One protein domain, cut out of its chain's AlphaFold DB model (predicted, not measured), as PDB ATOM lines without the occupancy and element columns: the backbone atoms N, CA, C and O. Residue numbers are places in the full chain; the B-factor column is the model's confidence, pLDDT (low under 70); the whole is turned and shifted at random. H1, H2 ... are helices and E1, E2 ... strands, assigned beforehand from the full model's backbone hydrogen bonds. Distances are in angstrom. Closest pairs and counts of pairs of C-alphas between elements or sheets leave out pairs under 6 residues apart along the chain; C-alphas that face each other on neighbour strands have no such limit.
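This is residues 91 to 164 of the 164 residues of a protein of Clostridium roseum (UniProt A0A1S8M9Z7). A small twisted sheet of three strands has one helix, H1, over one face, running along it, and a long tail without named elements, residues 149 to 164, follows the last strand. The 74 printed residues hold E1, E2, H1, E3 along the chain, with sheet order E1, E2, E3, mixed. The class is mixed, helices and strands, with under half of the residues in named elements; the whole is compact, radius of gyration of the C-alphas 12.2 A, spans 30 by 30 by 24 A.

Find C-alpha 100 at (19.973, -40.405, 15.120), where E1, residues 100 to 102, begins. E2, residues 107 to 114, runs 20.8 A; H1, residues 120 to 136, 24.6 A; E3, residues 141 to 148, 20.8 A to C-alpha 148 at (33.180, -47.636, 22.650).

Hairpin E1 and E2 is antiparallel: N 102 and O 107 are 3.0 A apart. E2 and E3 are parallel, N 110 and O 143 2.9 A apart; with H1 between they form a strand-helix-strand unit, its crossover right-handed. In two layers, helix on one face, H1 is on the sheet, height 9.2 A, closest C-alphas to E3 Leu 130 and Cys 142, 5.8 A. In H1, 12 of 13 O i to N i+4 pairs are within hydrogen-bond range.

The printed part has no cut; pLDDT is under 70 at residues 115 to 121 and 161 to 164.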
ATOM      1  N   GLU A  91      19.915 -35.867  11.673       91.56
ATOM      2  CA  GLU A  91      19.204 -35.179  12.743       91.56
ATOM      3  C   GLU A  91      19.207 -36.052  14.005       91.56
ATOM      4  O   GLU A  91      19.016 -37.271  13.926       91.56
ATOM      5  N   ALA A  92      19.343 -35.419  15.173       87.38
ATOM      6  CA  ALA A  92      19.205 -36.057  16.487       87.38
ATOM      7  C   ALA A  92      18.106 -35.375  17.340       87.38
ATOM      8  O   ALA A  92      18.392 -34.760  18.368       87.38
ATOM      9  N   PRO A  93      16.830 -35.406  16.907       77.88
ATOM     10  CA  PRO A  93      15.760 -34.680  17.575       77.88
ATOM     11  C   PRO A  93      15.404 -35.306  18.937       77.88
ATOM     12  O   PRO A  93      15.203 -36.525  19.025       77.88
ATOM     13  N   PRO A  94      15.228 -34.497  19.998       73.44
ATOM     14  CA  PRO A  94      14.869 -35.002  21.318       73.44
ATOM     15  C   PRO A  94      13.500 -35.696  21.304       73.44
ATOM     16  O   PRO A  94      12.587 -35.290  20.590       73.44
ATOM     17  N   LEU A  95      13.343 -36.728  22.143       73.06
ATOM     18  CA  LEU A  95      12.082 -37.466  22.361       73.06
ATOM     19  C   LEU A  95      11.530 -38.214  21.131       73.06
ATOM     20  O   LEU A  95      10.363 -38.608  21.109       73.06
ATOM     21  N   SER A  96      12.373 -38.482  20.136       74.94
ATOM     22  CA  SER A  96      11.940 -39.053  18.855       74.94
ATOM     23  C   SER A  96      11.883 -40.577  18.831       74.94
ATOM     24  O   SER A  96      11.397 -41.155  17.868       74.94
ATOM     25  N   GLY A  97      12.343 -41.253  19.887       78.94
ATOM     26  CA  GLY A  97      12.395 -42.720  19.942       78.94
ATOM     27  C   GLY A  97      13.508 -43.347  19.090       78.94
ATOM     28  O   GLY A  97      13.454 -44.549  18.839       78.94
ATOM     29  N   TYR A  98      14.465 -42.531  18.655       86.50
ATOM     30  CA  TYR A  98      15.780 -42.860  18.104       86.50
ATOM     31  C   TYR A  98      16.746 -41.748  18.533       86.50
ATOM     32  O   TYR A  98      16.294 -40.646  18.859       86.50
ATOM     33  N   ASP A  99      18.045 -42.029  18.510       90.38
ATOM     34  CA  ASP A  99      19.079 -41.040  18.825       90.38
ATOM     35  C   ASP A  99      19.568 -40.315  17.565       90.38
ATOM     36  O   ASP A  99      19.925 -39.145  17.633       90.38
ATOM     37  N   ILE A 100      19.569 -40.987  16.408       93.19
ATOM     38  CA  ILE A 100      19.973 -40.405  15.120       93.19
ATOM     39  C   ILE A 100      19.027 -40.877  14.021       93.19
ATOM     40  O   ILE A 100      18.612 -42.039  13.991       93.19
ATOM     41  N   ARG A 101      18.743 -39.994  13.066       94.50
ATOM     42  CA  ARG A 101      18.073 -40.324  11.810       94.50
ATOM     43  C   ARG A 101      18.738 -39.600  10.644       94.50
ATOM     44  O   ARG A 101      19.128 -38.447  10.785       94.50
ATOM     45  N   LYS A 102      18.797 -40.239   9.475       95.56
ATOM     46  CA  LYS A 102      19.079 -39.546   8.208       95.56
ATOM     47  C   LYS A 102      17.796 -38.940   7.635       95.56
ATOM     48  O   LYS A 102      16.761 -39.600   7.626       95.56
ATOM     49  N   THR A 103      17.835 -37.705   7.146       94.44
ATOM     50  CA  THR A 103      16.647 -36.918   6.748       94.44
ATOM     51  C   THR A 103      15.752 -37.599   5.706       94.44
ATOM     52  O   THR A 103      14.539 -37.394   5.703       94.44
ATOM     53  N   ASP A 104      16.314 -38.470   4.867       95.69
ATOM     54  CA  ASP A 104      15.586 -39.282   3.883       95.69
ATOM     55  C   ASP A 104      14.922 -40.553   4.465       95.69
ATOM     56  O   ASP A 104      14.287 -41.313   3.736       95.69
ATOM     57  N   ASN A 105      15.013 -40.770   5.781       95.44
ATOM     58  CA  ASN A 105      14.522 -41.937   6.522       95.44
ATOM     59  C   ASN A 105      15.149 -43.276   6.096       95.44
ATOM     60  O   ASN A 105      14.576 -44.332   6.362       95.44
ATOM     61  N   THR A 106      16.320 -43.268   5.457       96.81
ATOM     62  CA  THR A 106      17.028 -44.515   5.108       96.81
ATOM     63  C   THR A 106      17.848 -45.078   6.269       96.81
ATOM     64  O   THR A 106      18.208 -46.253   6.252       96.81
ATOM     65  N   ILE A 107      18.118 -44.271   7.300       96.25
ATOM     66  CA  ILE A 107      18.891 -44.669   8.482       96.25
ATOM     67  C   ILE A 107      18.197 -44.182   9.750       96.25
ATOM     68  O   ILE A 107      17.837 -43.007   9.853       96.25
ATOM     69  N   PHE A 108      18.099 -45.080  10.727       95.69
ATOM     70  CA  PHE A 108      17.772 -44.781  12.119       95.69
ATOM     71  C   PHE A 108      18.817 -45.440  13.013       95.69
ATOM     72  O   PHE A 108      19.267 -46.544  12.713       95.69
ATOM     73  N   ALA A 109      19.202 -44.804  14.114       94.38
ATOM     74  CA  ALA A 109      20.137 -45.405  15.052       94.38
ATOM     75  C   ALA A 109      19.803 -45.085  16.510       94.38
ATOM     76  O   ALA A 109      19.314 -44.003  16.836       94.38
ATOM     77  N   GLU A 110      20.113 -46.037  17.385       92.56
ATOM     78  CA  GLU A 110      20.224 -45.843  18.829       92.56
ATOM     79  C   GLU A 110      21.715 -45.899  19.192       92.56
ATOM     80  O   GLU A 110      22.414 -46.858  18.852       92.56
ATOM     81  N   LEU A 111      22.197 -44.879  19.896       90.50
ATOM     82  CA  LEU A 111      23.564 -44.786  20.378       90.50
ATOM     83  C   LEU A 111      23.693 -45.405  21.773       90.50
ATOM     84  O   LEU A 111      22.886 -45.194  22.685       90.50
ATOM     85  N   LYS A 112      24.799 -46.111  21.985       87.56
ATOM     86  CA  LYS A 112      25.296 -46.504  23.301       87.56
ATOM     87  C   LYS A 112      26.731 -46.036  23.445       87.56
ATOM     88  O   LYS A 112      27.577 -46.280  22.590       87.56
ATOM     89  N   ASN A 113      27.021 -45.379  24.566       84.12
ATOM     90  CA  ASN A 113      28.366 -44.871  24.826       84.12
ATOM     91  C   ASN A 113      29.388 -46.017  24.969       84.12
ATOM     92  O   ASN A 113      30.520 -45.901  24.514       84.12
ATOM     93  N   LYS A 114      28.987 -47.153  25.561       76.88
ATOM     94  CA  LYS A 114      29.839 -48.337  25.761       76.88
ATOM     95  C   LYS A 114      29.054 -49.638  25.564       76.88
ATOM     96  O   LYS A 114      27.891 -49.705  25.958       76.88
ATOM     97  N   HIS A 115      29.715 -50.684  25.066       60.34
ATOM     98  CA  HIS A 115      29.146 -52.034  24.879       60.34
ATOM     99  C   HIS A 115      28.464 -52.641  26.128       60.34
ATOM    100  O   HIS A 115      27.484 -53.370  26.028       60.34
ATOM    101  N   ASN A 116      28.919 -52.296  27.339       57.66
ATOM    102  CA  ASN A 116      28.393 -52.846  28.604       57.66
ATOM    103  C   ASN A 116      27.136 -52.146  29.147       57.66
ATOM    104  O   ASN A 116      26.816 -52.288  30.325       57.66
ATOM    105  N   THR A 117      26.440 -51.348  28.338       60.34
ATOM    106  CA  THR A 117      25.341 -50.502  28.843       60.34
ATOM    107  C   THR A 117      23.985 -51.215  28.820       60.34
ATOM    108  O   THR A 117      23.008 -50.664  29.320       60.34
ATOM    109  N   MET A 118      23.900 -52.430  28.264       59.19
ATOM    110  CA  MET A 118      22.631 -53.145  28.149       59.19
ATOM    111  C   MET A 118      22.548 -54.381  29.049       59.19
ATOM    112  O   MET A 118      23.318 -55.328  28.912       59.19
ATOM    113  N   ASN A 119      21.565 -54.376  29.949       67.44
ATOM    114  CA  ASN A 119      21.001 -55.590  30.541       67.44
ATOM    115  C   ASN A 119      19.896 -56.159  29.625       67.44
ATOM    116  O   ASN A 119      19.470 -55.495  28.677       67.44
ATOM    117  N   SER A 120      19.395 -57.359  29.921       64.75
ATOM    118  CA  SER A 120      18.391 -58.054  29.096       64.75
ATOM    119  C   SER A 120      17.158 -57.203  28.764       64.75
ATOM    120  O   SER A 120      16.769 -57.122  27.600       64.75
ATOM    121  N   SER A 121      16.589 -56.505  29.753       62.78
ATOM    122  CA  SER A 121      15.399 -55.665  29.556       62.78
ATOM    123  C   SER A 121      15.680 -54.428  28.701       62.78
ATOM    124  O   SER A 121      14.867 -54.053  27.857       62.78
ATOM    125  N   SER A 122      16.850 -53.804  28.854       80.56
ATOM    126  CA  SER A 122      17.251 -52.679  28.003       80.56
ATOM    127  C   SER A 122      17.573 -53.106  26.565       80.56
ATOM    128  O   SER A 122      17.257 -52.365  25.638       80.56
ATOM    129  N   THR A 123      18.123 -54.310  26.361       85.56
ATOM    130  CA  THR A 123      18.356 -54.890  25.029       85.56
ATOM    131  C   THR A 123      17.046 -55.090  24.276       85.56
ATOM    132  O   THR A 123      16.930 -54.661  23.129       85.56
ATOM    133  N   GLU A 124      16.048 -55.702  24.918       86.69
ATOM    134  CA  GLU A 124      14.729 -55.915  24.319       86.69
ATOM    135  C   GLU A 124      14.046 -54.585  23.983       86.69
ATOM    136  O   GLU A 124      13.593 -54.384  22.855       86.69
ATOM    137  N   ALA A 125      14.046 -53.633  24.921       87.75
ATOM    138  CA  ALA A 125      13.463 -52.316  24.697       87.75
ATOM    139  C   ALA A 125      14.129 -51.580  23.522       87.75
ATOM    140  O   ALA A 125      13.434 -50.994  22.692       87.75
ATOM    141  N   THR A 126      15.461 -51.623  23.414       89.62
ATOM    142  CA  THR A 126      16.187 -51.035  22.278       89.62
ATOM    143  C   THR A 126      15.849 -51.739  20.966       89.62
ATOM    144  O   THR A 126      15.612 -51.063  19.965       89.62
ATOM    145  N   PHE A 127      15.741 -53.069  20.958       91.00
ATOM    146  CA  PHE A 127      15.331 -53.798  19.761       91.00
ATOM    147  C   PHE A 127      13.918 -53.424  19.311       91.00
ATOM    148  O   PHE A 127      13.720 -53.104  18.143       91.00
ATOM    149  N   LEU A 128      12.943 -53.395  20.224       91.06
ATOM    150  CA  LEU A 128      11.563 -53.022  19.903       91.06
ATOM    151  C   LEU A 128      11.461 -51.579  19.384       91.06
ATOM    152  O   LEU A 128      10.702 -51.317  18.448       91.06
ATOM    153  N   LYS A 129      12.249 -50.649  19.942       90.88
ATOM    154  CA  LYS A 129      12.348 -49.272  19.427       90.88
ATOM    155  C   LYS A 129      12.853 -49.240  17.988       90.88
ATOM    156  O   LYS A 129      12.212 -48.621  17.145       90.88
ATOM    157  N   LEU A 130      13.971 -49.903  17.698       92.88
ATOM    158  CA  LEU A 130      14.548 -49.937  16.352       92.88
ATOM    159  C   LEU A 130      13.618 -50.659  15.367       92.88
ATOM    160  O   LEU A 130      13.361 -50.152  14.277       92.88
ATOM    161  N   LYS A 131      13.020 -51.782  15.780       93.25
ATOM    162  CA  LYS A 131      12.036 -52.530  14.988       93.25
ATOM    163  C   LYS A 131      10.850 -51.662  14.573       93.25
ATOM    164  O   LYS A 131      10.447 -51.717  13.418       93.25
ATOM    165  N   LYS A 132      10.325 -50.818  15.468       94.69
ATOM    166  CA  LYS A 132       9.237 -49.879  15.142       94.69
ATOM    167  C   LYS A 132       9.577 -48.988  13.938       94.69
ATOM    168  O   LYS A 132       8.690 -48.690  13.140       94.69
ATOM    169  N   TRP A 133      10.830 -48.550  13.807       94.50
ATOM    170  CA  TRP A 133      11.274 -47.717  12.685       94.50
ATOM    171  C   TRP A 133      11.513 -48.528  11.418       94.50
ATOM    172  O   TRP A 133      11.059 -48.100  10.359       94.50
ATOM    173  N   ALA A 134      12.108 -49.716  11.537       94.44
ATOM    174  CA  ALA A 134      12.258 -50.646  10.418       94.44
ATOM    175  C   ALA A 134      10.897 -51.043   9.812       94.44
ATOM    176  O   ALA A 134      10.730 -51.019   8.598       94.44
ATOM    177  N   ASP A 135       9.897 -51.321  10.655       95.69
ATOM    178  CA  ASP A 135       8.539 -51.662  10.213       95.69
ATOM    179  C   ASP A 135       7.842 -50.461   9.543       95.69
ATOM    180  O   ASP A 135       7.113 -50.619   8.565       95.69
ATOM    181  N   LYS A 136       8.069 -49.242  10.055       96.38
ATOM    182  CA  LYS A 136       7.498 -48.006   9.497       96.38
ATOM    183  C   LYS A 136       8.169 -47.583   8.184       96.38
ATOM    184  O   LYS A 136       7.501 -47.008   7.325       96.38
ATOM    185  N   TYR A 137       9.464 -47.845   8.033       96.56
ATOM    186  CA  TYR A 137      10.272 -47.502   6.863       96.56
ATOM    187  C   TYR A 137      10.986 -48.763   6.346       96.56
ATOM    188  O   TYR A 137      12.153 -48.977   6.674       96.56
ATOM    189  N   PRO A 138      10.326 -49.584   5.505       94.88
ATOM    190  CA  PRO A 138      10.841 -50.899   5.095       94.88
ATOM    191  C   PRO A 138      12.176 -50.877   4.337       94.88
ATOM    192  O   PRO A 138      12.877 -51.881   4.295       94.88
ATOM    193  N   ASN A 139      12.531 -49.733   3.744       95.62
ATOM    194  CA  ASN A 139      13.803 -49.526   3.043       95.62
ATOM    195  C   ASN A 139      14.894 -48.920   3.946       95.62
ATOM    196  O   ASN A 139      15.950 -48.529   3.450       95.62
ATOM    197  N   SER A 140      14.629 -48.767   5.245       96.81
ATOM    198  CA  SER A 140      15.590 -48.218   6.199       96.81
ATOM    199  C   SER A 140      16.481 -49.303   6.794       96.81
ATOM    200  O   SER A 140      16.074 -50.454   6.942       96.81
ATOM    201  N   THR A 141      17.692 -48.918   7.188       96.56
ATOM    202  CA  THR A 141      18.540 -49.733   8.063       96.56
ATOM    203  C   THR A 141      18.554 -49.117   9.456       96.56
ATOM    204  O   THR A 141      18.809 -47.921   9.618       96.56
ATOM    205  N   CYS A 142      18.249 -49.933  10.461       95.75
ATOM    206  CA  CYS A 142      18.232 -49.522  11.859       95.75
ATOM    207  C   CYS A 142      19.480 -50.045  12.573       95.75
ATOM    208  O   CYS A 142      19.700 -51.254  12.615       95.75
ATOM    209  N   TYR A 143      20.267 -49.146  13.158       94.94
ATOM    210  CA  TYR A 143      21.536 -49.475  13.798       94.94
ATOM    211  C   TYR A 143      21.456 -49.370  15.317       94.94
ATOM    212  O   TYR A 143      20.925 -48.412  15.880       94.94
ATOM    213  N   LEU A 144      22.071 -50.338  15.983       93.06
ATOM    214  CA  LEU A 144      22.614 -50.134  17.315       93.06
ATOM    215  C   LEU A 144      24.074 -49.717  17.140       93.06
ATOM    216  O   LEU A 144      24.864 -50.482  16.594       93.06
ATOM    217  N   VAL A 145      24.429 -48.523  17.601       92.19
ATOM    218  CA  VAL A 145      25.790 -47.995  17.470       92.19
ATOM    219  C   VAL A 145      26.444 -47.944  18.840       92.19
ATOM    220  O   VAL A 145      25.948 -47.289  19.755       92.19
ATOM    221  N   GLU A 146      27.587 -48.602  18.973       91.69
ATOM    222  CA  GLU A 146      28.414 -48.558  20.176       91.69
ATOM    223  C   GLU A 146      29.628 -47.665  19.923       91.69
ATOM    224  O   GLU A 146      30.505 -48.018  19.139       91.69
ATOM    225  N   ILE A 147      29.695 -46.511  20.593       90.50
ATOM    226  CA  ILE A 147      30.816 -45.569  20.424       90.50
ATOM    227  C   ILE A 147      32.122 -46.196  20.928       90.50
ATOM    228  O   ILE A 147      33.155 -46.119  20.269       90.50
ATOM    229  N   ILE A 148      32.069 -46.862  22.086       88.75
ATOM    230  CA  ILE A 148      33.180 -47.636  22.650       88.75
ATOM    231  C   ILE A 148      32.830 -49.129  22.591       88.75
ATOM    232  O   ILE A 148      32.365 -49.734  23.573       88.75
ATOM    233  N   ALA A 149      33.059 -49.710  21.414       87.62
ATOM    234  CA  ALA A 149      32.977 -51.143  21.152       87.62
ATOM    235  C   ALA A 149      34.301 -51.854  21.497       87.62
ATOM    236  O   ALA A 149      35.372 -51.249  21.488       87.62
ATOM    237  N   THR A 150      34.244 -53.152  21.805       87.31
ATOM    238  CA  THR A 150      35.454 -53.978  22.004       87.31
ATOM    239  C   THR A 150      36.206 -54.222  20.699       87.31
ATOM    240  O   THR A 150      37.429 -54.344  20.699       87.31
ATOM    241  N   GLN A 151      35.472 -54.279  19.590       89.31
ATOM    242  CA  GLN A 151      35.984 -54.417  18.238       89.31
ATOM    243  C   GLN A 151      35.105 -53.597  17.289       89.31
ATOM    244  O   GLN A 151      33.892 -53.517  17.481       89.31
ATOM    245  N   SER A 152      35.716 -53.003  16.262       91.56
ATOM    246  CA  SER A 152      34.964 -52.394  15.162       91.56
ATOM    247  C   SER A 152      34.214 -53.477  14.390       91.56
ATOM    248  O   SER A 152      34.817 -54.470  13.980       91.56
ATOM    249  N   GLN A 153      32.908 -53.301  14.217       92.12
ATOM    250  CA  GLN A 153      32.038 -54.290  13.593       92.12
ATOM    251  C   GLN A 153      30.849 -53.622  12.906       92.12
ATOM    252  O   GLN A 153      30.349 -52.599  13.367       92.12
ATOM    253  N   ASP A 154      30.388 -54.256  11.834       94.62
ATOM    254  CA  ASP A 154      29.134 -53.969  11.145       94.62
ATOM    255  C   ASP A 154      28.489 -55.323  10.835       94.62
ATOM    256  O   ASP A 154      28.877 -56.027   9.901       94.62
ATOM    257  N   ILE A 155      27.623 -55.770  11.742       93.31
ATOM    258  CA  ILE A 155      27.031 -57.107  11.722       93.31
ATOM    259  C   ILE A 155      25.544 -57.023  12.036       93.31
ATOM    260  O   ILE A 155      25.089 -56.121  12.742       93.31
ATOM    261  N   LEU A 156      24.784 -58.018  11.574       92.94
ATOM    262  CA  LEU A 156      23.384 -58.150  11.952       92.94
ATOM    263  C   LEU A 156      23.271 -58.350  13.467       92.94
ATOM    264  O   LEU A 156      23.671 -59.383  14.013       92.94
ATOM    265  N   TRP A 157      22.686 -57.367  14.144       90.19
ATOM    266  CA  TRP A 157      22.470 -57.445  15.578       90.19
ATOM    267  C   TRP A 157      21.347 -58.433  15.907       90.19
ATOM    268  O   TRP A 157      20.195 -58.252  15.517       90.19
ATOM    269  N   THR A 158      21.689 -59.484  16.651       85.38
ATOM    270  CA  THR A 158      20.749 -60.497  17.151       85.38
ATOM    271  C   THR A 158      20.654 -60.389  18.675       85.38
ATOM    272  O   THR A 158      21.539 -60.871  19.389       85.38
ATOM    273  N   PRO A 159      19.616 -59.727  19.220       76.94
ATOM    274  CA  PRO A 159      19.457 -59.608  20.665       76.94
ATOM    275  C   PRO A 159      19.233 -60.990  21.293       76.94
ATOM    276  O   PRO A 159      18.315 -61.721  20.928       76.94
ATOM    277  N   LYS A 160      20.051 -61.338  22.291       70.56
ATOM    278  CA  LYS A 160      20.041 -62.661  22.945       70.56
ATOM    279  C   LYS A 160      18.769 -62.987  23.750       70.56
ATOM    280  O   LYS A 160      18.682 -64.079  24.292       70.56
ATOM    281  N   CYS A 161      17.818 -62.060  23.887       59.75
ATOM    282  CA  CYS A 161      16.662 -62.196  24.788       59.75
ATOM    283  C   CYS A 161      15.321 -62.458  24.095       59.75
ATOM    284  O   CYS A 161      14.297 -62.443  24.767       59.75
ATOM    285  N   ILE A 162      15.291 -62.719  22.788       52.84
ATOM    286  CA  ILE A 162      14.024 -62.992  22.108       52.84
ATOM    287  C   ILE A 162      13.785 -64.504  22.065       52.84
ATOM    288  O   ILE A 162      14.227 -65.192  21.147       52.84
ATOM    289  N   CYS A 163      13.091 -65.015  23.082       42.31
ATOM    290  CA  CYS A 163      12.352 -66.267  22.964       42.31
ATOM    291  C   CYS A 163      11.078 -65.965  22.158       42.31
ATOM    292  O   CYS A 163      10.195 -65.278  22.671       42.31
ATOM    293  N   TYR A 164      11.002 -66.437  20.912       44.25
ATOM    294  CA  TYR A 164       9.720 -66.689  20.246       44.25
ATOM    295  C   TYR A 164       9.385 -68.170  20.395       44.25
ATOM    296  O   TYR A 164      10.312 -68.988  20.188       44.25
TER     297      TYR A 164